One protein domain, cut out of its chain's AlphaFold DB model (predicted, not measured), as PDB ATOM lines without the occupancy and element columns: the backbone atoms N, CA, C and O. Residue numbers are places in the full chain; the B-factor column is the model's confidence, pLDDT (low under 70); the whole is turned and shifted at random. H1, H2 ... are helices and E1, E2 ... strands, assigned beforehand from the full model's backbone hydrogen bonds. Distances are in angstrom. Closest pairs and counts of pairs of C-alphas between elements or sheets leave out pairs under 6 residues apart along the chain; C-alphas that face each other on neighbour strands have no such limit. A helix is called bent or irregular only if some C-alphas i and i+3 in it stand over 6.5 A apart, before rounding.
ATOM      1  N   LEU A 289     129.686 158.083 113.446       94.12
ATOM      2  CA  LEU A 289     128.879 159.203 112.967       94.12
ATOM      3  C   LEU A 289     128.380 160.115 114.103       94.12
ATOM      4  O   LEU A 289     128.513 161.327 113.946       94.12
ATOM      5  N   PRO A 290     127.884 159.604 115.254       93.94
ATOM      6  CA  PRO A 290     127.446 160.475 116.344       93.94
ATOM      7  C   PRO A 290     128.557 161.408 116.840       93.94
ATOM      8  O   PRO A 290     128.329 162.605 116.985       93.94
ATOM      9  N   ALA A 291     129.777 160.892 117.019       94.00
ATOM     10  CA  ALA A 291     130.909 161.682 117.499       94.00
ATOM     11  C   ALA A 291     131.300 162.789 116.505       94.00
ATOM     12  O   ALA A 291     131.501 163.936 116.903       94.00
ATOM     13  N   ILE A 292     131.359 162.464 115.209       93.19
ATOM     14  CA  ILE A 292     131.734 163.419 114.154       93.19
ATOM     15  C   ILE A 292     130.650 164.488 113.967       93.19
ATOM     16  O   ILE A 292     130.967 165.668 113.817       93.19
ATOM     17  N   VAL A 293     129.371 164.102 114.007       95.31
ATOM     18  CA  VAL A 293     128.247 165.043 113.891       95.31
ATOM     19  C   VAL A 293     128.230 166.008 115.076       95.31
ATOM     20  O   VAL A 293     128.155 167.218 114.865       95.31
ATOM     21  N   THR A 294     128.369 165.510 116.310       94.62
ATOM     22  CA  THR A 294     128.459 166.361 117.506       94.62
ATOM     23  C   THR A 294     129.639 167.325 117.416       94.62
ATOM     24  O   THR A 294     129.471 168.522 117.644       94.62
ATOM     25  N   ALA A 295     130.812 166.832 117.028       95.00
ATOM     26  CA  ALA A 295     132.003 167.649 116.847       95.00
ATOM     27  C   ALA A 295     131.809 168.761 115.801       95.00
ATOM     28  O   ALA A 295     132.156 169.913 116.055       95.00
ATOM     29  N   GLY A 296     131.194 168.447 114.656       94.81
ATOM     30  CA  GLY A 296     130.884 169.432 113.616       94.81
ATOM     31  C   GLY A 296     129.899 170.510 114.082       94.81
ATOM     32  O   GLY A 296     130.125 171.695 113.842       94.81
ATOM     33  N   LEU A 297     128.839 170.123 114.802       96.81
ATOM     34  CA  LEU A 297     127.864 171.068 115.359       96.81
ATOM     35  C   LEU A 297     128.498 171.996 116.404       96.81
ATOM     36  O   LEU A 297     128.285 173.207 116.358       96.81
ATOM     37  N   LEU A 298     129.315 171.451 117.310       96.12
ATOM     38  CA  LEU A 298     130.023 172.241 118.319       96.12
ATOM     39  C   LEU A 298     131.061 173.179 117.690       96.12
ATOM     40  O   LEU A 298     131.180 174.324 118.119       96.12
ATOM     41  N   MET A 299     131.759 172.746 116.634       93.94
ATOM     42  CA  MET A 299     132.629 173.633 115.856       93.94
ATOM     43  C   MET A 299     131.838 174.755 115.182       93.94
ATOM     44  O   MET A 299     132.299 175.892 115.166       93.94
ATOM     45  N   GLY A 300     130.633 174.473 114.679       94.44
ATOM     46  CA  GLY A 300     129.723 175.496 114.163       94.44
ATOM     47  C   GLY A 300     129.380 176.558 115.212       94.44
ATOM     48  O   GLY A 300     129.463 177.751 114.924       94.44
ATOM     49  N   ILE A 301     129.076 176.135 116.443       94.44
ATOM     50  CA  ILE A 301     128.842 177.050 117.571       94.44
ATOM     51  C   ILE A 301     130.106 177.857 117.877       94.44
ATOM     52  O   ILE A 301     130.034 179.078 117.983       94.44
ATOM     53  N   ASN A 302     131.267 177.205 117.967       93.69
ATOM     54  CA  ASN A 302     132.530 177.895 118.204       93.69
ATOM     55  C   ASN A 302     132.809 178.956 117.127       93.69
ATOM     56  O   ASN A 302     133.129 180.091 117.457       93.69
ATOM     57  N   ASN A 303     132.599 178.630 115.852       93.38
ATOM     58  CA  ASN A 303     132.796 179.547 114.730       93.38
ATOM     59  C   ASN A 303     131.908 180.797 114.813       93.38
ATOM     60  O   ASN A 303     132.360 181.875 114.440       93.38
ATOM     61  N   ILE A 304     130.679 180.685 115.329       93.44
ATOM     62  CA  ILE A 304     129.810 181.849 115.583       93.44
ATOM     63  C   ILE A 304     130.406 182.760 116.668       93.44
ATOM     64  O   ILE A 304     130.245 183.978 116.607       93.44
ATOM     65  N   LEU A 305     131.086 182.182 117.662       92.44
ATOM     66  CA  LEU A 305     131.671 182.923 118.778       92.44
ATOM     67  C   LEU A 305     132.996 183.604 118.403       92.44
ATOM     68  O   LEU A 305     133.242 184.729 118.839       92.44
ATOM     69  N   VAL A 306     133.840 182.929 117.617       93.25
ATOM     70  CA  VAL A 306     135.247 183.322 117.413       93.25
ATOM     71  C   VAL A 306     135.538 183.997 116.072       93.25
ATOM     72  O   VAL A 306     136.558 184.674 115.963       93.25
ATOM     73  N   ASN A 307     134.678 183.849 115.059       92.69
ATOM     74  CA  ASN A 307     134.942 184.444 113.747       92.69
ATOM     75  C   ASN A 307     134.372 185.870 113.645       92.69
ATOM     76  O   ASN A 307     133.213 186.094 114.008       92.69
ATOM     77  N   PRO A 308     135.140 186.832 113.100       91.44
ATOM     78  CA  PRO A 308     134.624 188.160 112.786       91.44
ATOM     79  C   PRO A 308     133.626 188.087 111.623       91.44
ATOM     80  O   PRO A 308     133.605 187.125 110.852       91.44
ATOM     81  N   GLY A 309     132.801 189.119 111.460       87.94
ATOM     82  CA  GLY A 309     131.947 189.244 110.276       87.94
ATOM     83  C   GLY A 309     130.596 188.517 110.344       87.94
ATOM     84  O   GLY A 309     129.737 188.755 109.495       87.94
ATOM     85  N   ILE A 310     130.369 187.651 111.344       88.94
ATOM     86  CA  ILE A 310     129.148 186.823 111.454       88.94
ATOM     87  C   ILE A 310     127.892 187.675 111.690       88.94
ATOM     88  O   ILE A 310     126.834 187.389 111.130       88.94
ATOM     89  N   PHE A 311     128.009 188.744 112.479       88.62
ATOM     90  CA  PHE A 311     126.898 189.641 112.829       88.62
ATOM     91  C   PHE A 311     127.005 191.021 112.153       88.62
ATOM     92  O   PHE A 311     126.448 192.004 112.638       88.62
ATOM     93  N   GLY A 312     127.709 191.092 111.020       86.25
ATOM     94  CA  GLY A 312     127.906 192.303 110.213       86.25
ATOM     95  C   GLY A 312     129.330 192.389 109.664       86.25
ATOM     96  O   GLY A 312     130.250 191.927 110.324       86.25
ATOM     97  N   GLN A 313     129.531 192.986 108.481       81.31
ATOM     98  CA  GLN A 313     130.825 192.963 107.761       81.31
ATOM     99  C   GLN A 313     132.017 193.522 108.558       81.31
ATOM    100  O   GLN A 313     133.139 193.076 108.347       81.31
ATOM    101  N   GLU A 314     131.774 194.448 109.485       87.31
ATOM    102  CA  GLU A 314     132.797 195.044 110.358       87.31
ATOM    103  C   GLU A 314     132.654 194.610 111.828       87.31
ATOM    104  O   GLU A 314     133.345 195.129 112.702       87.31
ATOM    105  N   ALA A 315     131.742 193.679 112.131       88.56
ATOM    106  CA  ALA A 315     131.513 193.239 113.500       88.56
ATOM    107  C   ALA A 315     132.703 192.394 113.997       88.56
ATOM    108  O   ALA A 315     133.060 191.408 113.335       88.56
ATOM    109  N   PRO A 316     133.299 192.738 115.156       89.88
ATOM    110  CA  PRO A 316     134.324 191.907 115.770       89.88
ATOM    111  C   PRO A 316     133.724 190.570 116.244       89.88
ATOM    112  O   PRO A 316     132.499 190.443 116.358       89.88
ATOM    113  N   PRO A 317     134.560 189.557 116.529       93.81
ATOM    114  CA  PRO A 317     134.112 188.302 117.125       93.81
ATOM    115  C   PRO A 317     133.298 188.521 118.406       93.81
ATOM    116  O   PRO A 317     133.580 189.426 119.197       93.81
ATOM    117  N   LEU A 318     132.332 187.641 118.678       90.56
ATOM    118  CA  LEU A 318     131.517 187.716 119.899       90.56
ATOM    119  C   LEU A 318     132.361 187.638 121.166       90.56
ATOM    120  O   LEU A 318     132.046 188.307 122.145       90.56
ATOM    121  N   ILE A 319     133.437 186.855 121.138       93.06
ATOM    122  CA  ILE A 319     134.381 186.755 122.253       93.06
ATOM    123  C   ILE A 319     135.130 188.067 122.530       93.06
ATOM    124  O   ILE A 319     135.557 188.278 123.656       93.06
ATOM    125  N   GLU A 320     135.272 188.966 121.552       92.19
ATOM    126  CA  GLU A 320     135.870 190.290 121.774       92.19
ATOM    127  C   GLU A 320     134.837 191.280 122.330       92.19
ATOM    128  O   GLU A 320     135.158 192.103 123.187       92.19
ATOM    129  N   MET A 321     133.578 191.169 121.894       90.19
ATOM    130  CA  MET A 321     132.463 191.970 122.418       90.19
ATOM    131  C   MET A 321     132.064 191.559 123.841       90.19
ATOM    132  O   MET A 321     131.672 192.401 124.650       90.19
ATOM    133  N   TYR A 322     132.168 190.264 124.144       92.62
ATOM    134  CA  TYR A 322     131.838 189.653 125.429       92.62
ATOM    135  C   TYR A 322     132.994 188.757 125.914       92.62
ATOM    136  O   TYR A 322     132.886 187.527 125.859       92.62
ATOM    137  N   PRO A 323     134.090 189.342 126.439       93.56
ATOM    138  CA  PRO A 323     135.291 188.605 126.853       93.56
ATOM    139  C   PRO A 323     135.050 187.477 127.858       93.56
ATOM    140  O   PRO A 323     135.774 186.487 127.866       93.56
ATOM    141  N   GLN A 324     133.994 187.568 128.669       94.00
ATOM    142  CA  GLN A 324     133.610 186.523 129.619       94.00
ATOM    143  C   GLN A 324     133.174 185.200 128.956       94.00
ATOM    144  O   GLN A 324     133.022 184.197 129.647       94.00
ATOM    145  N   TRP A 325     132.975 185.183 127.634       92.44
ATOM    146  CA  TRP A 325     132.653 183.984 126.853       92.44
ATOM    147  C   TRP A 325     133.885 183.346 126.198       92.44
ATOM    148  O   TRP A 325     133.759 182.267 125.621       92.44
ATOM    149  N   ALA A 326     135.064 183.973 126.278       93.00
ATOM    150  CA  ALA A 326     136.266 183.495 125.595       93.00
ATOM    151  C   ALA A 326     136.685 182.090 126.061       93.00
ATOM    152  O   ALA A 326     136.891 181.204 125.231       93.00
ATOM    153  N   ASP A 327     136.719 181.849 127.375       94.50
ATOM    154  CA  ASP A 327     137.081 180.537 127.930       94.50
ATOM    155  C   ASP A 327     136.021 179.469 127.628       94.50
ATOM    156  O   ASP A 327     136.348 178.309 127.372       94.50
ATOM    157  N   LEU A 328     134.742 179.860 127.585       93.50
ATOM    158  CA  LEU A 328     133.658 178.969 127.170       93.50
ATOM    159  C   LEU A 328     133.819 178.560 125.701       93.50
ATOM    160  O   LEU A 328     133.720 177.375 125.387       93.50
ATOM    161  N   ALA A 329     134.096 179.516 124.810       94.25
ATOM    162  CA  ALA A 329     134.362 179.238 123.402       94.25
ATOM    163  C   ALA A 329     135.584 178.318 123.246       94.25
ATOM    164  O   ALA A 329     135.518 177.321 122.528       94.25
ATOM    165  N   ASN A 330     136.660 178.574 123.996       95.06
ATOM    166  CA  ASN A 330     137.839 177.711 124.002       95.06
ATOM    167  C   ASN A 330     137.510 176.273 124.444       95.06
ATOM    168  O   ASN A 330     137.890 175.322 123.760       95.06
ATOM    169  N   MET A 331     136.743 176.105 125.525       95.12
ATOM    170  CA  MET A 331     136.300 174.791 125.998       95.12
ATOM    171  C   MET A 331     135.439 174.069 124.952       95.12
ATOM    172  O   MET A 331     135.658 172.887 124.687       95.12
ATOM    173  N   ILE A 332     134.499 174.778 124.313       94.62
ATOM    174  CA  ILE A 332     133.695 174.232 123.210       94.62
ATOM    175  C   ILE A 332     134.611 173.773 122.077       94.62
ATOM    176  O   ILE A 332     134.439 172.665 121.579       94.62
ATOM    177  N   ASN A 333     135.607 174.577 121.697       94.31
ATOM    178  CA  ASN A 333     136.548 174.228 120.641       94.31
ATOM    179  C   ASN A 333     137.378 172.978 120.972       94.31
ATOM    180  O   ASN A 333     137.569 172.140 120.096       94.31
ATOM    181  N   ILE A 334     137.838 172.812 122.217       95.38
ATOM    182  CA  ILE A 334     138.562 171.603 122.647       95.38
ATOM    183  C   ILE A 334     137.660 170.371 122.515       95.38
ATOM    184  O   ILE A 334     138.049 169.381 121.894       95.38
ATOM    185  N   ILE A 335     136.433 170.436 123.040       94.56
ATOM    186  CA  ILE A 335     135.469 169.328 122.959       94.56
ATOM    187  C   ILE A 335     135.153 169.005 121.492       94.56
ATOM    188  O   ILE A 335     135.146 167.840 121.093       94.56
ATOM    189  N   ALA A 336     134.931 170.036 120.678       92.56
ATOM    190  CA  ALA A 336     134.578 169.898 119.275       92.56
ATOM    191  C   ALA A 336     135.727 169.326 118.436       92.56
ATOM    192  O   ALA A 336     135.514 168.435 117.619       92.56
ATOM    193  N   ASN A 337     136.959 169.802 118.632       93.00
ATOM    194  CA  ASN A 337     138.090 169.362 117.818       93.00
ATOM    195  C   ASN A 337     138.549 167.940 118.169       93.00
ATOM    196  O   ASN A 337     139.082 167.253 117.298       93.00
ATOM    197  N   THR A 338     138.299 167.472 119.400       95.06
ATOM    198  CA  THR A 338     138.827 166.201 119.925       95.06
ATOM    199  C   THR A 338     138.489 165.029 119.002       95.06
ATOM    200  O   THR A 338     139.367 164.240 118.658       95.06
ATOM    201  N   ALA A 339     137.245 164.937 118.517       93.75
ATOM    202  CA  ALA A 339     136.837 163.845 117.628       93.75
ATOM    203  C   ALA A 339     137.598 163.839 116.288       93.75
ATOM    204  O   ALA A 339     137.811 162.772 115.717       93.75
ATOM    205  N   PHE A 340     138.025 165.006 115.796       93.19
ATOM    206  CA  PHE A 340     138.799 165.137 114.560       93.19
ATOM    207  C   PHE A 340     140.297 164.915 114.789       93.19
ATOM    208  O   PHE A 340     140.945 164.236 113.992       93.19
ATOM    209  N   VAL A 341     140.839 165.415 115.905       94.19
ATOM    210  CA  VAL A 341     142.221 165.151 116.341       94.19
ATOM    211  C   VAL A 341     142.445 163.653 116.505       94.19
ATOM    212  O   VAL A 341     143.391 163.107 115.943       94.19
ATOM    213  N   PHE A 342     141.536 162.975 117.206       96.25
ATOM    214  CA  PHE A 342     141.597 161.538 117.468       96.25
ATOM    215  C   PHE A 342     140.777 160.710 116.475       96.25
ATOM    216  O   PHE A 342     140.485 159.541 116.743       96.25
ATOM    217  N   LEU A 343     140.440 161.274 115.307       95.62
ATOM    218  CA  LEU A 343     139.707 160.564 114.258       95.62
ATOM    219  C   LEU A 343     140.382 159.234 113.882       95.62
ATOM    220  O   LEU A 343     139.666 158.236 113.763       95.62
ATOM    221  N   PRO A 344     141.728 159.149 113.796       96.81
ATOM    222  CA  PRO A 344     142.392 157.868 113.620       96.81
ATOM    223  C   PRO A 344     142.073 156.839 114.709       96.81
ATOM    224  O   PRO A 344     141.843 155.680 114.388       96.81
ATOM    225  N   GLY A 345     141.975 157.228 115.981       97.62
ATOM    226  CA  GLY A 345     141.572 156.326 117.069       97.62
ATOM    227  C   GLY A 345     140.159 155.763 116.879       97.62
ATOM    228  O   GLY A 345     139.951 154.552 116.982       97.62
ATOM    229  N   LEU A 346     139.202 156.633 116.535       97.56
ATOM    230  CA  LEU A 346     137.803 156.254 116.296       97.56
ATOM    231  C   LEU A 346     137.657 155.324 115.083       97.56
ATOM    232  O   LEU A 346     136.961 154.308 115.144       97.56
ATOM    233  N   ILE A 347     138.339 155.650 113.982       97.50
ATOM    234  CA  ILE A 347     138.343 154.816 112.777       97.50
ATOM    235  C   ILE A 347     139.075 153.506 113.045       97.50
ATOM    236  O   ILE A 347     138.597 152.467 112.609       97.50
ATOM    237  N   GLY A 348     140.191 153.533 113.776       97.75
ATOM    238  CA  GLY A 348     140.975 152.350 114.109       97.75
ATOM    239  C   GLY A 348     140.143 151.303 114.832       97.75
ATOM    240  O   GLY A 348     140.084 150.158 114.390       97.75
ATOM    241  N   TRP A 349     139.413 151.721 115.869       98.00
ATOM    242  CA  TRP A 349     138.420 150.901 116.569       98.00
ATOM    243  C   TRP A 349     137.383 150.278 115.625       98.00
ATOM    244  O   TRP A 349     137.211 149.057 115.575       98.00
ATOM    245  N   SER A 350     136.698 151.120 114.850       97.12
ATOM    246  CA  SER A 350     135.601 150.687 113.983       97.12
ATOM    247  C   SER A 350     136.091 149.783 112.839       97.12
ATOM    248  O   SER A 350     135.460 148.781 112.492       97.12
ATOM    249  N   ALA A 351     137.270 150.076 112.289       97.50
ATOM    250  CA  ALA A 351     137.902 149.321 111.218       97.50
ATOM    251  C   ALA A 351     138.357 147.934 111.682       97.50
ATOM    252  O   ALA A 351     138.009 146.944 111.036       97.50
ATOM    253  N   VAL A 352     139.081 147.813 112.805       96.69
ATOM    254  CA  VAL A 352     139.482 146.481 113.298       96.69
ATOM    255  C   VAL A 352     138.268 145.640 113.683       96.69
ATOM    256  O   VAL A 352     138.246 144.454 113.356       96.69
ATOM    257  N   LYS A 353     137.218 146.252 114.252       94.19
ATOM    258  CA  LYS A 353     135.937 145.581 114.515       94.19
ATOM    259  C   LYS A 353     135.342 145.015 113.228       94.19
ATOM    260  O   LYS A 353     134.950 143.851 113.175       94.19
ATOM    261  N   ARG A 354     135.342 145.806 112.151       92.00
ATOM    262  CA  ARG A 354     134.858 145.382 110.829       92.00
ATOM    263  C   ARG A 354     135.701 144.270 110.195       92.00
ATOM    264  O   ARG A 354     135.158 143.469 109.426       92.00
ATOM    265  N   PHE A 355     137.003 144.231 110.474       94.12
ATOM    266  CA  PHE A 355     137.945 143.241 109.942       94.12
ATOM    267  C   PHE A 355     138.136 142.004 110.837       94.12
ATOM    268  O   PHE A 355     138.803 141.061 110.407       94.12
ATOM    269  N   GLY A 356     137.529 141.976 112.029       89.50
ATOM    270  CA  GLY A 356     137.586 140.856 112.974       89.50
ATOM    271  C   GLY A 356     138.839 140.820 113.861       89.50
ATOM    272  O   GLY A 356     139.202 139.748 114.338       89.50
ATOM    273  N   GLY A 357     139.524 141.955 114.035       92.00
ATOM    274  CA  GLY A 357     140.649 142.119 114.966       92.00
ATOM    275  C   GLY A 357     140.211 142.625 116.346       92.00
ATOM    276  O   GLY A 357     139.029 142.861 116.593       92.00
ATOM    277  N   ASN A 358     141.167 142.819 117.254       93.19
ATOM    278  CA  ASN A 358     140.903 143.339 118.591       93.19
ATOM    279  C   ASN A 358     140.664 144.858 118.571       93.19
ATOM    280  O   ASN A 358     141.545 145.641 118.216       93.19
ATOM    281  N   GLU A 359     139.475 145.254 119.026       96.38
ATOM    282  CA  GLU A 359     138.993 146.638 119.100       96.38
ATOM    283  C   GLU A 359     139.953 147.591 119.827       96.38
ATOM    284  O   GLU A 359     140.225 148.689 119.336       96.38
ATOM    285  N   LEU A 360     140.516 147.162 120.960       96.00
ATOM    286  CA  LEU A 360     141.428 147.978 121.761       96.00
ATOM    287  C   LEU A 360     142.755 148.219 121.032       96.00
ATOM    288  O   LEU A 360     143.266 149.336 121.055       96.00
ATOM    289  N   LEU A 361     143.296 147.209 120.343       96.31
ATOM    290  CA  LEU A 361     144.511 147.385 119.539       96.31
ATOM    291  C   LEU A 361     144.279 148.351 118.372       96.31
ATOM    292  O   LEU A 361     145.177 149.120 118.040       96.31
ATOM    293  N   GLY A 362     143.077 148.360 117.788       97.56
ATOM    294  CA  GLY A 362     142.690 149.350 116.779       97.56
ATOM    295  C   GLY A 362     142.683 150.779 117.318       97.56
ATOM    296  O   GLY A 362     143.223 151.674 116.666       97.56
ATOM    297  N   ILE A 363     142.146 150.993 118.527       98.00
ATOM    298  CA  ILE A 363     142.213 152.298 119.212       98.00
ATOM    299  C   ILE A 363     143.672 152.706 119.408       98.00
ATOM    300  O   ILE A 363     144.066 153.796 119.000       98.00
ATOM    301  N   VAL A 364     144.485 151.825 120.001       97.75
ATOM    302  CA  VAL A 364     145.900 152.095 120.292       97.75
ATOM    303  C   VAL A 364     146.671 152.429 119.015       97.75
ATOM    304  O   VAL A 364     147.407 153.411 118.996       97.75
ATOM    305  N   LEU A 365     146.466 151.677 117.930       98.06
ATOM    306  CA  LEU A 365     147.063 151.969 116.628       98.06
ATOM    307  C   LEU A 365     146.677 153.362 116.126       98.06
ATOM    308  O   LEU A 365     147.546 154.124 115.712       98.06
ATOM    309  N   GLY A 366     145.393 153.717 116.182       97.25
ATOM    310  CA  GLY A 366     144.939 155.045 115.781       97.25
ATOM    311  C   GLY A 366     145.542 156.161 116.638       97.25
ATOM    312  O   GLY A 366     145.946 157.187 116.100       97.25
ATOM    313  N   LEU A 367     145.683 155.947 117.948       97.44
ATOM    314  CA  LEU A 367     146.328 156.898 118.859       97.44
ATOM    315  C   LEU A 367     147.836 157.037 118.605       97.44
ATOM    316  O   LEU A 367     148.357 158.146 118.691       97.44
ATOM    317  N   ILE A 368     148.530 155.958 118.226       96.94
ATOM    318  CA  ILE A 368     149.940 156.008 117.801       96.94
ATOM    319  C   ILE A 368     150.106 156.955 116.608       96.94
ATOM    320  O   ILE A 368     151.052 157.738 116.579       96.94
ATOM    321  N   LEU A 369     149.172 156.937 115.652       96.00
ATOM    322  CA  LEU A 369     149.218 157.799 114.464       96.00
ATOM    323  C   LEU A 369     148.988 159.283 114.763       96.00
ATOM    324  O   LEU A 369     149.233 160.116 113.895       96.00
ATOM    325  N   VAL A 370     148.531 159.627 115.966       96.06
ATOM    326  CA  VAL A 370     148.313 161.014 116.401       96.06
ATOM    327  C   VAL A 370     149.078 161.346 117.679       96.06
ATOM    328  O   VAL A 370     148.739 162.304 118.373       96.06
ATOM    329  N   HIS A 371     150.108 160.556 117.990       96.88
ATOM    330  CA  HIS A 371     150.906 160.714 119.196       96.88
ATOM    331  C   HIS A 371     151.566 162.110 119.252       96.88
ATOM    332  O   HIS A 371     152.057 162.574 118.222       96.88
ATOM    333  N   PRO A 372     151.639 162.772 120.426       94.44
ATOM    334  CA  PRO A 372     152.205 164.122 120.557       94.44
ATOM    335  C   PRO A 372     153.668 164.271 120.111       94.44
ATOM    336  O   PRO A 372     154.073 165.355 119.708       94.44
ATOM    337  N   ASP A 373     154.450 163.189 120.155       94.69
ATOM    338  CA  ASP A 373     155.846 163.169 119.670       94.69
ATOM    339  C   ASP A 373     155.973 163.177 118.133       94.69
ATOM    340  O   ASP A 373     157.088 163.193 117.596       94.69
ATOM    341  N   LEU A 374     154.849 163.108 117.417       93.75
ATOM    342  CA  LEU A 374     154.783 163.298 115.974       93.75
ATOM    343  C   LEU A 374     154.470 164.760 115.667       93.75
ATOM    344  O   LEU A 374     153.663 165.394 116.347       93.75
ATOM    345  N   LEU A 375     155.051 165.277 114.586       93.06
ATOM    346  CA  LEU A 375     154.666 166.571 114.044       93.06
ATOM    347  C   LEU A 375     153.177 166.535 113.704       93.06
ATOM    348  O   LEU A 375     152.739 165.730 112.886       93.06
ATOM    349  N   ASN A 376     152.400 167.412 114.329       92.19
ATOM    350  CA  ASN A 376     150.974 167.501 114.063       92.19
ATOM    351  C   ASN A 376     150.711 167.781 112.570       92.19
ATOM    352  O   ASN A 376     151.323 168.682 111.995       92.19
ATOM    353  N   ALA A 377     149.781 167.040 111.959       89.50
ATOM    354  CA  ALA A 377     149.459 167.145 110.535       89.50
ATOM    355  C   ALA A 377     149.127 168.579 110.084       89.50
ATOM    356  O   ALA A 377     149.508 168.983 108.987       89.50
ATOM    357  N   TRP A 378     148.447 169.367 110.921       89.62
ATOM    358  CA  TRP A 378     148.082 170.749 110.593       89.62
ATOM    359  C   TRP A 378     149.256 171.728 110.712       89.62
ATOM    360  O   TRP A 378     149.227 172.777 110.079       89.62
ATOM    361  N   ALA A 379     150.307 171.370 111.456       89.88
ATOM    362  CA  ALA A 379     151.537 172.157 111.576       89.88
ATOM    363  C   ALA A 379     152.549 171.871 110.448       89.88
ATOM    364  O   ALA A 379     153.583 172.533 110.357       89.88
ATOM    365  N   TYR A 380     152.262 170.904 109.570       87.25
ATOM    366  CA  TYR A 380     153.151 170.505 108.477       87.25
ATOM    367  C   TYR A 380     153.537 171.677 107.558       87.25
ATOM    368  O   TYR A 380     154.703 171.833 107.198       87.25
ATOM    369  N   GLY A 381     152.570 172.535 107.215       85.62
ATOM    370  CA  GLY A 381     152.793 173.678 106.324       85.62
ATOM    371  C   GLY A 381     153.733 174.745 106.895       85.62
ATOM    372  O   GLY A 381     154.457 175.383 106.131       85.62
ATOM    373  N   ASP A 382     153.747 174.918 108.216       87.00
ATOM    374  CA  ASP A 382     154.624 175.879 108.893       87.00
ATOM    375  C   ASP A 382     156.005 175.272 109.165       87.00
ATOM    376  O   ASP A 382     157.024 175.921 108.931       87.00
ATOM    377  N   ALA A 383     156.066 173.980 109.507       87.00
ATOM    378  CA  ALA A 383     157.322 173.245 109.659       87.00
ATOM    379  C   ALA A 383     158.178 173.255 108.376       87.00
ATOM    380  O   ALA A 383     159.402 173.400 108.438       87.00
ATOM    381  N   LEU A 384     157.538 173.187 107.201       84.12
ATOM    382  CA  LEU A 384     158.210 173.329 105.904       84.12
ATOM    383  C   LEU A 384     158.889 174.696 105.708       84.12
ATOM    384  O   LEU A 384     159.831 174.791 104.924       84.12
ATOM    385  N   LYS A 385     158.425 175.747 106.393       85.06
ATOM    386  CA  LYS A 385     158.959 177.112 106.270       85.06
ATOM    387  C   LYS A 385     160.038 177.429 107.308       85.06
ATOM    388  O   LYS A 385     160.929 178.218 107.005       85.06
ATOM    389  N   GLU A 386     159.958 176.854 108.511       79.88
ATOM    390  CA  GLU A 386     160.733 177.318 109.677       79.88
ATOM    391  C   GLU A 386     161.913 176.427 110.099       79.88
ATOM    392  O   GLU A 386     162.788 176.893 110.828       79.88
ATOM    393  N   GLY A 387     162.000 175.169 109.655       69.00
ATOM    394  CA  GLY A 387     163.088 174.297 110.132       69.00
ATOM    395  C   GLY A 387     163.143 172.877 109.579       69.00
ATOM    396  O   GLY A 387     164.016 172.114 109.989       69.00
ATOM    397  N   GLY A 388     162.259 172.526 108.643       79.00
ATOM    398  CA  GLY A 388     162.176 171.187 108.071       79.00
ATOM    399  C   GLY A 388     161.300 170.244 108.895       79.00
ATOM    400  O   GLY A 388     160.868 170.545 110.008       79.00
ATOM    401  N   ILE A 389     161.001 169.088 108.312       86.50
ATOM    402  CA  ILE A 389     160.172 168.059 108.938       86.50
ATOM    403  C   ILE A 389     161.080 167.196 109.825       86.50
ATOM    404  O   ILE A 389     162.145 166.778 109.367       86.50
ATOM    405  N   PRO A 390     160.708 166.908 111.086       90.06
ATOM    406  CA  PRO A 390     161.476 165.986 111.910       90.06
ATOM    407  C   PRO A 390     161.455 164.592 111.279       90.06
ATOM    408  O   PRO A 390     160.390 164.097 110.922       90.06
ATOM    409  N   THR A 391     162.610 163.934 111.193       91.00
ATOM    410  CA  THR A 391     162.735 162.601 110.591       91.00
ATOM    411  C   THR A 391     163.278 161.572 111.583       91.00
ATOM    412  O   THR A 391     163.987 161.889 112.542       91.00
ATOM    413  N   TRP A 392     162.925 160.304 111.379       92.50
ATOM    414  CA  TRP A 392     163.677 159.170 111.902       92.50
ATOM    415  C   TRP A 392     164.717 158.741 110.873       92.50
ATOM    416  O   TRP A 392     164.413 158.679 109.686       92.50
ATOM    417  N   ASN A 393     165.908 158.358 111.335       90.62
ATOM    418  CA  ASN A 393     166.870 157.628 110.515       90.62
ATOM    419  C   ASN A 393     166.766 156.134 110.843       90.62
ATOM    420  O   ASN A 393     167.235 155.686 111.892       90.62
ATOM    421  N   LEU A 394     166.113 155.372 109.967       86.94
ATOM    422  CA  LEU A 394     165.939 153.929 110.114       86.94
ATOM    423  C   LEU A 394     166.749 153.222 109.033       86.94
ATOM    424  O   LEU A 394     166.383 153.227 107.862       86.94
ATOM    425  N   PHE A 395     167.863 152.603 109.430       86.69
ATOM    426  CA  PHE A 395     168.743 151.853 108.523       86.69
ATOM    427  C   PHE A 395     169.257 152.681 107.324       86.69
ATOM    428  O   PHE A 395     169.464 152.140 106.241       86.69
ATOM    429  N   GLY A 396     169.463 153.992 107.510       84.00
ATOM    430  CA  GLY A 396     169.886 154.913 106.449       84.00
ATOM    431  C   GLY A 396     168.744 155.502 105.613       84.00
ATOM    432  O   GLY A 396     169.018 156.270 104.696       84.00
ATOM    433  N   LEU A 397     167.485 155.174 105.927       85.62
ATOM    434  CA  LEU A 397     166.297 155.801 105.346       85.62
ATOM    435  C   LEU A 397     165.801 156.923 106.263       85.62
ATOM    436  O   LEU A 397     165.594 156.696 107.458       85.62
ATOM    437  N   GLU A 398     165.591 158.110 105.700       88.06
ATOM    438  CA  GLU A 398     164.925 159.217 106.388       88.06
ATOM    439  C   GLU A 398     163.411 159.089 106.222       88.06
ATOM    440  O   GLU A 398     162.903 158.998 105.105       88.06
ATOM    441  N   ILE A 399     162.697 159.028 107.345       88.44
ATOM    442  CA  ILE A 399     161.241 158.867 107.384       88.44
ATOM    443  C   ILE A 399     160.650 160.009 108.189       88.44
ATOM    444  O   ILE A 399     161.013 160.199 109.350       88.44
ATOM    445  N   ASP A 400     159.710 160.727 107.597       89.19
ATOM    446  CA  ASP A 400     159.050 161.854 108.237       89.19
ATOM    447  C   ASP A 400     158.243 161.431 109.475       89.19
ATOM    448  O   ASP A 400     157.383 160.546 109.432       89.19
ATOM    449  N   LYS A 401     158.487 162.110 110.597       92.06
ATOM    450  CA  LYS A 401     157.788 161.924 111.875       92.06
ATOM    451  C   LYS A 401     156.509 162.747 111.918       92.06
ATOM    452  O   LYS A 401     156.371 163.632 112.761       92.06
ATOM    453  N   ILE A 402     155.588 162.488 111.000       90.94
ATOM    454  CA  ILE A 402     154.338 163.245 110.878       90.94
ATOM    455  C   ILE A 402     153.174 162.432 111.449       90.94
ATOM    456  O   ILE A 402     153.106 161.212 111.302       90.94
ATOM    457  N   GLY A 403     152.267 163.120 112.136       92.94
ATOM    458  CA  GLY A 403     151.000 162.582 112.598       92.94
ATOM    459  C   GLY A 403     149.941 162.612 111.500       92.94
ATOM    460  O   GLY A 403     150.022 163.362 110.534       92.94
ATOM    461  N   TYR A 404     148.906 161.801 111.661       92.88
ATOM    462  CA  TYR A 404     147.835 161.636 110.678       92.88
ATOM    463  C   TYR A 404     146.498 162.158 111.216       92.88
ATOM    464  O   TYR A 404     145.442 161.583 110.951       92.88
ATOM    465  N   GLN A 405     146.537 163.238 112.007       93.44
ATOM    466  CA  GLN A 405     145.344 163.860 112.586       93.44
ATOM    467  C   GLN A 405     144.336 164.213 111.481       93.44
ATOM    468  O   GLN A 405     144.700 164.742 110.432       93.44
ATOM    469  N   GLY A 406     143.063 163.879 111.701       88.69
ATOM    470  CA  GLY A 406     141.995 164.090 110.721       88.69
ATOM    471  C   GLY A 406     142.051 163.211 109.461       88.69
ATOM    472  O   GLY A 406     141.150 163.315 108.631       88.69
ATOM    473  N   GLN A 407     143.046 162.332 109.294       89.94
ATOM    474  CA  GLN A 407     143.166 161.496 108.097       89.94
ATOM    475  C   GLN A 407     142.526 160.116 108.271       89.94
ATOM    476  O   GLN A 407     142.654 159.453 109.298       89.94
ATOM    477  N   VAL A 408     141.861 159.659 107.209       91.94
ATOM    478  CA  VAL A 408     141.070 158.418 107.188       91.94
ATOM    479  C   VAL A 408     141.858 157.249 106.598       91.94
ATOM    480  O   VAL A 408     141.848 156.144 107.138       91.94
ATOM    481  N   LEU A 409     142.531 157.478 105.468       92.12
ATOM    482  CA  LEU A 409     143.155 156.408 104.687       92.12
ATOM    483  C   LEU A 409     144.306 155.699 105.422       92.12
ATOM    484  O   LEU A 409     144.274 154.465 105.445       92.12
ATOM    485  N   PRO A 410     145.275 156.398 106.056       93.62
ATOM    486  CA  PRO A 410     146.402 155.728 106.704       93.62
ATOM    487  C   PRO A 410     145.938 154.717 107.755       93.62
ATOM    488  O   PRO A 410     146.330 153.550 107.734       93.62
ATOM    489  N   VAL A 411     145.024 155.141 108.632       95.94
ATOM    490  CA  VAL A 411     144.526 154.302 109.721       95.94
ATOM    491  C   VAL A 411     143.626 153.170 109.235       95.94
ATOM    492  O   VAL A 411     143.645 152.091 109.820       95.94
ATOM    493  N   LEU A 412     142.874 153.365 108.150       95.19
ATOM    494  CA  LEU A 412     142.019 152.330 107.575       95.19
ATOM    495  C   LEU A 412     142.854 151.139 107.085       95.19
ATOM    496  O   LEU A 412     142.577 149.990 107.441       95.19
ATOM    497  N   PHE A 413     143.897 151.418 106.299       95.25
ATOM    498  CA  PHE A 413     144.811 150.390 105.799       95.25
ATOM    499  C   PHE A 413     145.649 149.777 106.921       95.25
ATOM    500  O   PHE A 413     145.811 148.557 106.960       95.25
ATOM    501  N   ALA A 414     146.127 150.594 107.862       97.00
ATOM    502  CA  ALA A 414     146.862 150.110 109.022       97.00
ATOM    503  C   ALA A 414     145.999 149.177 109.889       97.00
ATOM    504  O   ALA A 414     146.462 148.123 110.308       97.00
ATOM    505  N   SER A 415     144.721 149.498 110.093       97.75
ATOM    506  CA  SER A 415     143.785 148.670 110.869       97.75
ATOM    507  C   SER A 415     143.455 147.354 110.171       97.75
ATOM    508  O   SER A 415     143.365 146.311 110.818       97.75
ATOM    509  N   TRP A 416     143.320 147.373 108.842       96.81
ATOM    510  CA  TRP A 416     143.198 146.147 108.052       96.81
ATOM    511  C   TRP A 416     144.430 145.253 108.210       96.81
ATOM    512  O   TRP A 416     144.297 144.054 108.468       96.81
ATOM    513  N   LEU A 417     145.626 145.835 108.095       97.50
ATOM    514  CA  LEU A 417     146.886 145.117 108.253       97.50
ATOM    515  C   LEU A 417     147.044 144.564 109.677       97.50
ATOM    516  O   LEU A 417     147.381 143.389 109.832       97.50
ATOM    517  N   LEU A 418     146.728 145.367 110.695       98.06
ATOM    518  CA  LEU A 418     146.750 144.966 112.100       98.06
ATOM    519  C   LEU A 418     145.865 143.747 112.330       98.06
ATOM    520  O   LEU A 418     146.348 142.743 112.843       98.06
ATOM    521  N   ALA A 419     144.607 143.797 111.884       97.12
ATOM    522  CA  ALA A 419     143.681 142.678 112.024       97.12
ATOM    523  C   ALA A 419     144.218 141.412 111.336       97.12
ATOM    524  O   ALA A 419     144.135 140.315 111.886       97.12
ATOM    525  N   LYS A 420     144.831 141.538 110.149       96.81
ATOM    526  CA  LYS A 420     145.435 140.395 109.443       96.81
ATOM    527  C   LYS A 420     146.611 139.789 110.203       96.81
ATOM    528  O   LYS A 420     146.654 138.566 110.348       96.81
ATOM    529  N   ILE A 421     147.542 140.615 110.677       96.88
ATOM    530  CA  ILE A 421     148.719 140.158 111.425       96.88
ATOM    531  C   ILE A 421     148.287 139.537 112.752       96.88
ATOM    532  O   ILE A 421     148.740 138.451 113.102       96.88
ATOM    533  N   GLU A 422     147.370 140.181 113.464       95.38
ATOM    534  CA  GLU A 422     146.862 139.708 114.744       95.38
ATOM    535  C   GLU A 422     146.179 138.340 114.608       95.38
ATOM    536  O   GLU A 422     146.547 137.398 115.309       95.38
ATOM    537  N   ILE A 423     145.238 138.187 113.665       94.25
ATOM    538  CA  ILE A 423     144.545 136.912 113.415       94.25
ATOM    539  C   ILE A 423     145.545 135.820 113.012       94.25
ATOM    540  O   ILE A 423     145.396 134.662 113.409       94.25
ATOM    541  N   PHE A 424     146.567 136.168 112.228       96.25
ATOM    542  CA  PHE A 424     147.623 135.237 111.847       96.25
ATOM    543  C   PHE A 424     148.451 134.780 113.058       96.25
ATOM    544  O   PHE A 424     148.653 133.580 113.243       96.25
ATOM    545  N   LEU A 425     148.882 135.715 113.910       94.50
ATOM    546  CA  LEU A 425     149.673 135.416 115.102       94.50
ATOM    547  C   LEU A 425     148.872 134.615 116.132       94.50
ATOM    548  O   LEU A 425     149.394 133.630 116.646       94.50
ATOM    549  N   ARG A 426     147.596 134.950 116.376       91.44
ATOM    550  CA  ARG A 426     146.713 134.188 117.285       91.44
ATOM    551  C   ARG A 426     146.620 132.710 116.911       91.44
ATOM    552  O   ARG A 426     146.615 131.857 117.784       91.44
ATOM    553  N   LYS A 427     146.599 132.395 115.612       92.94
ATOM    554  CA  LYS A 427     146.544 131.008 115.116       92.94
ATOM    555  C   LYS A 427     147.875 130.256 115.222       92.94
ATOM    556  O   LYS A 427     147.891 129.042 115.042       92.94
ATOM    557  N   ARG A 428     148.997 130.959 115.414       93.88
ATOM    558  CA  ARG A 428     150.352 130.380 115.365       93.88
ATOM    559  C   ARG A 428     151.042 130.350 116.726       93.88
ATOM    560  O   ARG A 428     151.882 129.486 116.958       93.88
ATOM    561  N   VAL A 429     150.725 131.308 117.588       92.62
ATOM    562  CA  VAL A 429     151.307 131.455 118.921       92.62
ATOM    563  C   VAL A 429     150.539 130.577 119.907       92.62
ATOM    564  O   VAL A 429     149.312 130.601 119.941       92.62
ATOM    565  N   MET A 430     151.276 129.820 120.722       89.94
ATOM    566  CA  MET A 430     150.714 128.999 121.800       89.94
ATOM    567  C   MET A 430     149.956 129.867 122.812       89.94
ATOM    568  O   MET A 430     150.427 130.954 123.147       89.94
ATOM    569  N   ASP A 431     148.837 129.372 123.345       86.56
ATOM    570  CA  ASP A 431     147.919 130.144 124.203       86.56
ATOM    571  C   ASP A 431     148.613 130.852 125.380       86.56
ATOM    572  O   ASP A 431     148.358 132.030 125.629       86.56
ATOM    573  N   SER A 432     149.577 130.196 126.038       88.94
ATOM    574  CA  SER A 432     150.332 130.763 127.170       88.94
ATOM    575  C   SER A 432     151.177 131.996 126.823       88.94
ATOM    576  O   SER A 432     151.526 132.772 127.711       88.94
ATOM    577  N   LEU A 433     151.512 132.189 125.546       91.25
ATOM    578  CA  LEU A 433     152.336 133.296 125.059       91.25
ATOM    579  C   LEU A 433     151.529 134.337 124.278       91.25
ATOM    580  O   LEU A 433     152.097 135.341 123.844       91.25
ATOM    581  N   GLN A 434     150.222 134.138 124.089       81.62
ATOM    582  CA  GLN A 434     149.425 135.019 123.237       81.62
ATOM    583  C   GLN A 434     149.420 136.467 123.734       81.62
ATOM    584  O   GLN A 434     149.657 137.372 122.935       81.62
ATOM    585  N   LEU A 435     149.229 136.695 125.037       81.19
ATOM    586  CA  LEU A 435     149.225 138.048 125.606       81.19
ATOM    587  C   LEU A 435     150.580 138.758 125.435       81.19
ATOM    588  O   LEU A 435     150.622 139.958 125.179       81.19
ATOM    589  N   LEU A 436     151.680 138.007 125.541       90.69
ATOM    590  CA  LEU A 436     153.039 138.543 125.476       90.69
ATOM    591  C   LEU A 436     153.512 138.796 124.038       90.69
ATOM    592  O   LEU A 436     154.293 139.711 123.802       90.69
ATOM    593  N   ILE A 437     153.071 137.978 123.080       93.06
ATOM    594  CA  ILE A 437     153.605 137.999 121.713       93.06
ATOM    595  C   ILE A 437     152.625 138.643 120.739       93.06
ATOM    596  O   ILE A 437     153.025 139.513 119.974       93.06
ATOM    597  N   VAL A 438     151.349 138.247 120.740       92.94
ATOM    598  CA  VAL A 438     150.411 138.623 119.670       92.94
ATOM    599  C   VAL A 438     150.224 140.134 119.614       92.94
ATOM    600  O   VAL A 438     150.471 140.732 118.571       92.94
ATOM    601  N   ALA A 439     149.809 140.755 120.722       92.00
ATOM    602  CA  ALA A 439     149.498 142.181 120.734       92.00
ATOM    603  C   ALA A 439     150.742 143.065 120.510       92.00
ATOM    604  O   ALA A 439     150.691 143.908 119.610       92.00
ATOM    605  N   PRO A 440     151.874 142.865 121.222       95.25
ATOM    606  CA  PRO A 440     153.065 143.688 121.008       95.25
ATOM    607  C   PRO A 440     153.652 143.539 119.605       95.25
ATOM    608  O   PRO A 440     153.978 144.539 118.974       95.25
ATOM    609  N   VAL A 441     153.746 142.312 119.077       96.69
ATOM    610  CA  VAL A 441     154.313 142.079 117.740       96.69
ATOM    611  C   VAL A 441     153.381 142.610 116.653       96.69
ATOM    612  O   VAL A 441     153.857 143.256 115.719       96.69
ATOM    613  N   ALA A 442     152.065 142.400 116.771       96.56
ATOM    614  CA  ALA A 442     151.108 142.916 115.795       96.56
ATOM    615  C   ALA A 442     151.136 144.449 115.733       96.56
ATOM    616  O   ALA A 442     151.230 145.006 114.638       96.56
ATOM    617  N   LEU A 443     151.119 145.130 116.885       96.06
ATOM    618  CA  LEU A 443     151.208 146.590 116.938       96.06
ATOM    619  C   LEU A 443     152.559 147.111 116.444       96.06
ATOM    620  O   LEU A 443     152.575 148.062 115.669       96.06
ATOM    621  N   LEU A 444     153.677 146.490 116.835       95.94
ATOM    622  CA  LEU A 444     155.012 146.941 116.434       95.94
ATOM    623  C   LEU A 444     155.216 146.824 114.919       95.94
ATOM    624  O   LEU A 444     155.641 147.784 114.278       95.94
ATOM    625  N   ILE A 445     154.875 145.668 114.338       96.44
ATOM    626  CA  ILE A 445     154.998 145.445 112.893       96.44
ATOM    627  C   ILE A 445     154.060 146.386 112.137       96.44
ATOM    628  O   ILE A 445     154.487 147.044 111.190       96.44
ATOM    629  N   THR A 446     152.796 146.483 112.557       96.88
ATOM    630  CA  THR A 446     151.825 147.352 111.875       96.88
ATOM    631  C   THR A 446     152.236 148.816 111.984       96.88
ATOM    632  O   THR A 446     152.231 149.511 110.975       96.88
ATOM    633  N   GLY A 447     152.634 149.288 113.166       94.50
ATOM    634  CA  GLY A 447     153.079 150.664 113.377       94.50
ATOM    635  C   GLY A 447     154.279 151.013 112.498       94.50
ATOM    636  O   GLY A 447     154.233 152.001 111.767       94.50
ATOM    637  N   PHE A 448     155.305 150.154 112.474       93.50
ATOM    638  CA  PHE A 448     156.490 150.352 111.635       93.50
ATOM    639  C   PHE A 448     156.140 150.408 110.142       93.50
ATOM    640  O   PHE A 448     156.536 151.339 109.443       93.50
ATOM    641  N   LEU A 449     155.339 149.454 109.655       94.81
ATOM    642  CA  LEU A 449     154.874 149.441 108.265       94.81
ATOM    643  C   LEU A 449     153.972 150.637 107.946       94.81
ATOM    644  O   LEU A 449     153.951 151.102 106.803       94.81
ATOM    645  N   THR A 450     153.250 151.154 108.939       94.25
ATOM    646  CA  THR A 450     152.390 152.315 108.744       94.25
ATOM    647  C   THR A 450     153.217 153.564 108.486       94.25
ATOM    648  O   THR A 450     152.987 154.215 107.477       94.25
ATOM    649  N   PHE A 451     154.223 153.862 109.309       92.44
ATOM    650  CA  PHE A 451     155.076 155.036 109.085       92.44
ATOM    651  C   PHE A 451     156.011 154.885 107.879       92.44
ATOM    652  O   PHE A 451     156.250 155.855 107.170       92.44
ATOM    653  N   LEU A 452     156.515 153.677 107.609       91.94
ATOM    654  CA  LEU A 452     157.452 153.446 106.507       91.94
ATOM    655  C   LEU A 452     156.770 153.429 105.130       91.94
ATOM    656  O   LEU A 452     157.362 153.867 104.148       91.94
ATOM    657  N   ILE A 453     155.560 152.866 105.035       91.31
ATOM    658  CA  ILE A 453     154.933 152.531 103.746       91.31
ATOM    659  C   ILE A 453     153.541 153.147 103.631       91.31
ATOM    660  O   ILE A 453     153.285 153.930 102.719       91.31
ATOM    661  N   ILE A 454     152.624 152.785 104.532       91.31
ATOM    662  CA  ILE A 454     151.196 153.112 104.365       91.31
ATOM    663  C   ILE A 454     150.980 154.623 104.410       91.31
ATOM    664  O   ILE A 454     150.320 155.179 103.537       91.31
ATOM    665  N   GLY A 455     151.545 155.284 105.413       86.44
ATOM    666  CA  GLY A 455     151.445 156.714 105.649       86.44
ATOM    667  C   GLY A 455     151.937 157.535 104.459       86.44
ATOM    668  O   GLY A 455     151.122 158.239 103.872       86.44
ATOM    669  N   PRO A 456     153.203 157.404 104.022       84.88
ATOM    670  CA  PRO A 456     153.725 158.132 102.863       84.88
ATOM    671  C   PRO A 456     152.926 157.906 101.572       84.88
ATOM    672  O   PRO A 456     152.637 158.856 100.843       84.88
ATOM    673  N   ILE A 457     152.512 156.663 101.297       87.56
ATOM    674  CA  ILE A 457     151.722 156.341 100.100       87.56
ATOM    675  C   ILE A 457     150.346 157.008 100.169       87.56
ATOM    676  O   ILE A 457     149.935 157.689  99.232       87.56
ATOM    677  N   THR A 458     149.630 156.833 101.281       83.38
ATOM    678  CA  THR A 458     148.275 157.380 101.442       83.38
ATOM    679  C   THR A 458     148.265 158.903 101.539       83.38
ATOM    680  O   THR A 458     147.353 159.529 101.007       83.38
ATOM    681  N   PHE A 459     149.296 159.503 102.135       74.38
ATOM    682  CA  PHE A 459     149.484 160.950 102.191       74.38
ATOM    683  C   PHE A 459     149.736 161.542 100.800       74.38
ATOM    684  O   PHE A 459     149.142 162.554 100.440       74.38
ATOM    685  N   THR A 460     150.561 160.881  99.982       75.88
ATOM    686  CA  THR A 460     150.830 161.320  98.602       75.88
ATOM    687  C   THR A 460     149.576 161.224  97.732       75.88
ATOM    688  O   THR A 460     149.300 162.138  96.963       75.88
ATOM    689  N   ILE A 461     148.791 160.150  97.882       74.62
ATOM    690  CA  ILE A 461     147.511 159.968  97.176       74.62
ATOM    691  C   ILE A 461     146.479 161.023  97.600       74.62
ATOM    692  O   ILE A 461     145.698 161.459  96.769       74.62
ATOM    693  N   GLY A 462     146.452 161.416  98.876       59.94
ATOM    694  CA  GLY A 462     145.499 162.409  99.383       59.94
ATOM    695  C   GLY A 462     145.822 163.862  99.018       59.94
ATOM    696  O   GLY A 462     144.937 164.707  99.111       59.94
ATOM    697  N   ASN A 463     147.068 164.147  98.625       62.06
ATOM    698  CA  ASN A 463     147.535 165.481  98.223       62.06
ATOM    699  C   ASN A 463     147.587 165.684  96.695       62.06
ATOM    700  O   ASN A 463     147.928 166.780  96.247       62.06
ATOM    701  N   TRP A 464     147.295 164.637  95.919       45.38
ATOM    702  CA  TRP A 464     147.054 164.684  94.472       45.38
ATOM    703  C   TRP A 464     145.562 164.854  94.200       45.38
ATOM    704  O   TRP A 464     145.232 165.608  93.256       45.38
TER     705      TRP A 464
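What this domain is: This is residues 289 to 464 of the 464 residues of the protein "PTS beta-glucoside transporter subunit IIABC" of Virgibacillus halodenitrificans (UniProt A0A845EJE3). Two helices running opposite ways, H1 and H3, form a long arm with the short H2 at its far end, and the arm leads away from a cluster of two helical hairpins, H4 with H5 and H7 with H8, that cross each other. H6 and the small strand hairpin E1 and E2 form a separate side piece, with E2 near residues 451 to 456 of H8. The printed part has 176 residues, with named elements in the order H1 H2 H3 H4 H5 H6 E1 E2 H7 H8; the sheet, order E1 - E2, is antiparallel and the class is mostly helix. The whole is loose, with a radius of gyration of the C-alphas of 20.0 A, and elongated, spanning 67 by 37 by 28 A.

How they stand to each other: H1, residues 289 to 306, touches H3, residues 323 to 341, at a shallow tilt of 29 degrees, opposite ways; their closest C-alphas are those of Ala 295 and Ala 336, 4.2 A apart. H2, residues 318 to 321, touches H1 through residues 304 to 306 of H1 alone, with C-alphas 305 and 318 closest at 4.9 A. H2 and H3 touch only at the corner, with C-alphas 319 and 326 closest at 5.0 A. H4, residues 343 to 355, is close to H3 but not clearly touching, with C-alphas 339 and 346 closest at 7.8 A. H4 and H5, residues 359 to 368, form a hairpin at a shallow tilt of 34 degrees, only just short of steep; C-alphas 345 and 366 are closest at 3.8 A. H6, residues 377 to 386, touches no helix. E1, residues 391 to 394, and E2, residues 397 to 400, form an antiparallel hairpin, with N 392 and O 399 within hydrogen-bond range at 2.8 A. H7, residues 409 to 426, touches H4 with its residues 411 to 419 alone, at a steep tilt of 43 degrees; C-alphas 352 and 415 are closest at 5.4 A. H7 and H8, residues 431 to 462, form a hairpin at a shallow tilt of 24 degrees, with C-alphas 410 and 455 closest at 5.2 A. H8 touches H5 with its residues 439 to 447 alone, at a steep tilt of 48 degrees; C-alphas 365 and 443 are closest at 6.8 A. The closest C-alphas of E2 and H8, 399 and 452, are 6.7 A apart. Every O i to N i+4 pair is within hydrogen-bond range in H1, H4, H5 and H7, against 11 of 15 in H3, 3 of 6 in H6 and 22 of 28 in H8; H2 is too short for such a pair.

Where its parts are: H1 begins at C-alpha 289, (128.879, 159.203, 112.967), and is 25.3 A long; H3 is 26.6 A, H7 25.8 A and H8 40.8 A. H8 has a kink of 42 degrees near residue 450 and ends at C-alpha 462, (145.499, 162.409, 99.383). H3 and H8 are irregular, with C-alphas 324 and 327 7.1 A apart and C-alphas 432 and 435 7.5 A apart; H6 is irregular too, but only just, with C-alphas 378 and 381 7.0 A apart.

The domain as a whole: The two C-alphas farthest apart, those of Glu 314 and Met 430, are 69.4 A apart. The printed part has no cut and ends at residue 464, the chain's last. The link from H1 to H2 is long, with 11 residues. The mean pLDDT of the printed part is 91.6; residue 387 and residues 462 to 464 are under 70.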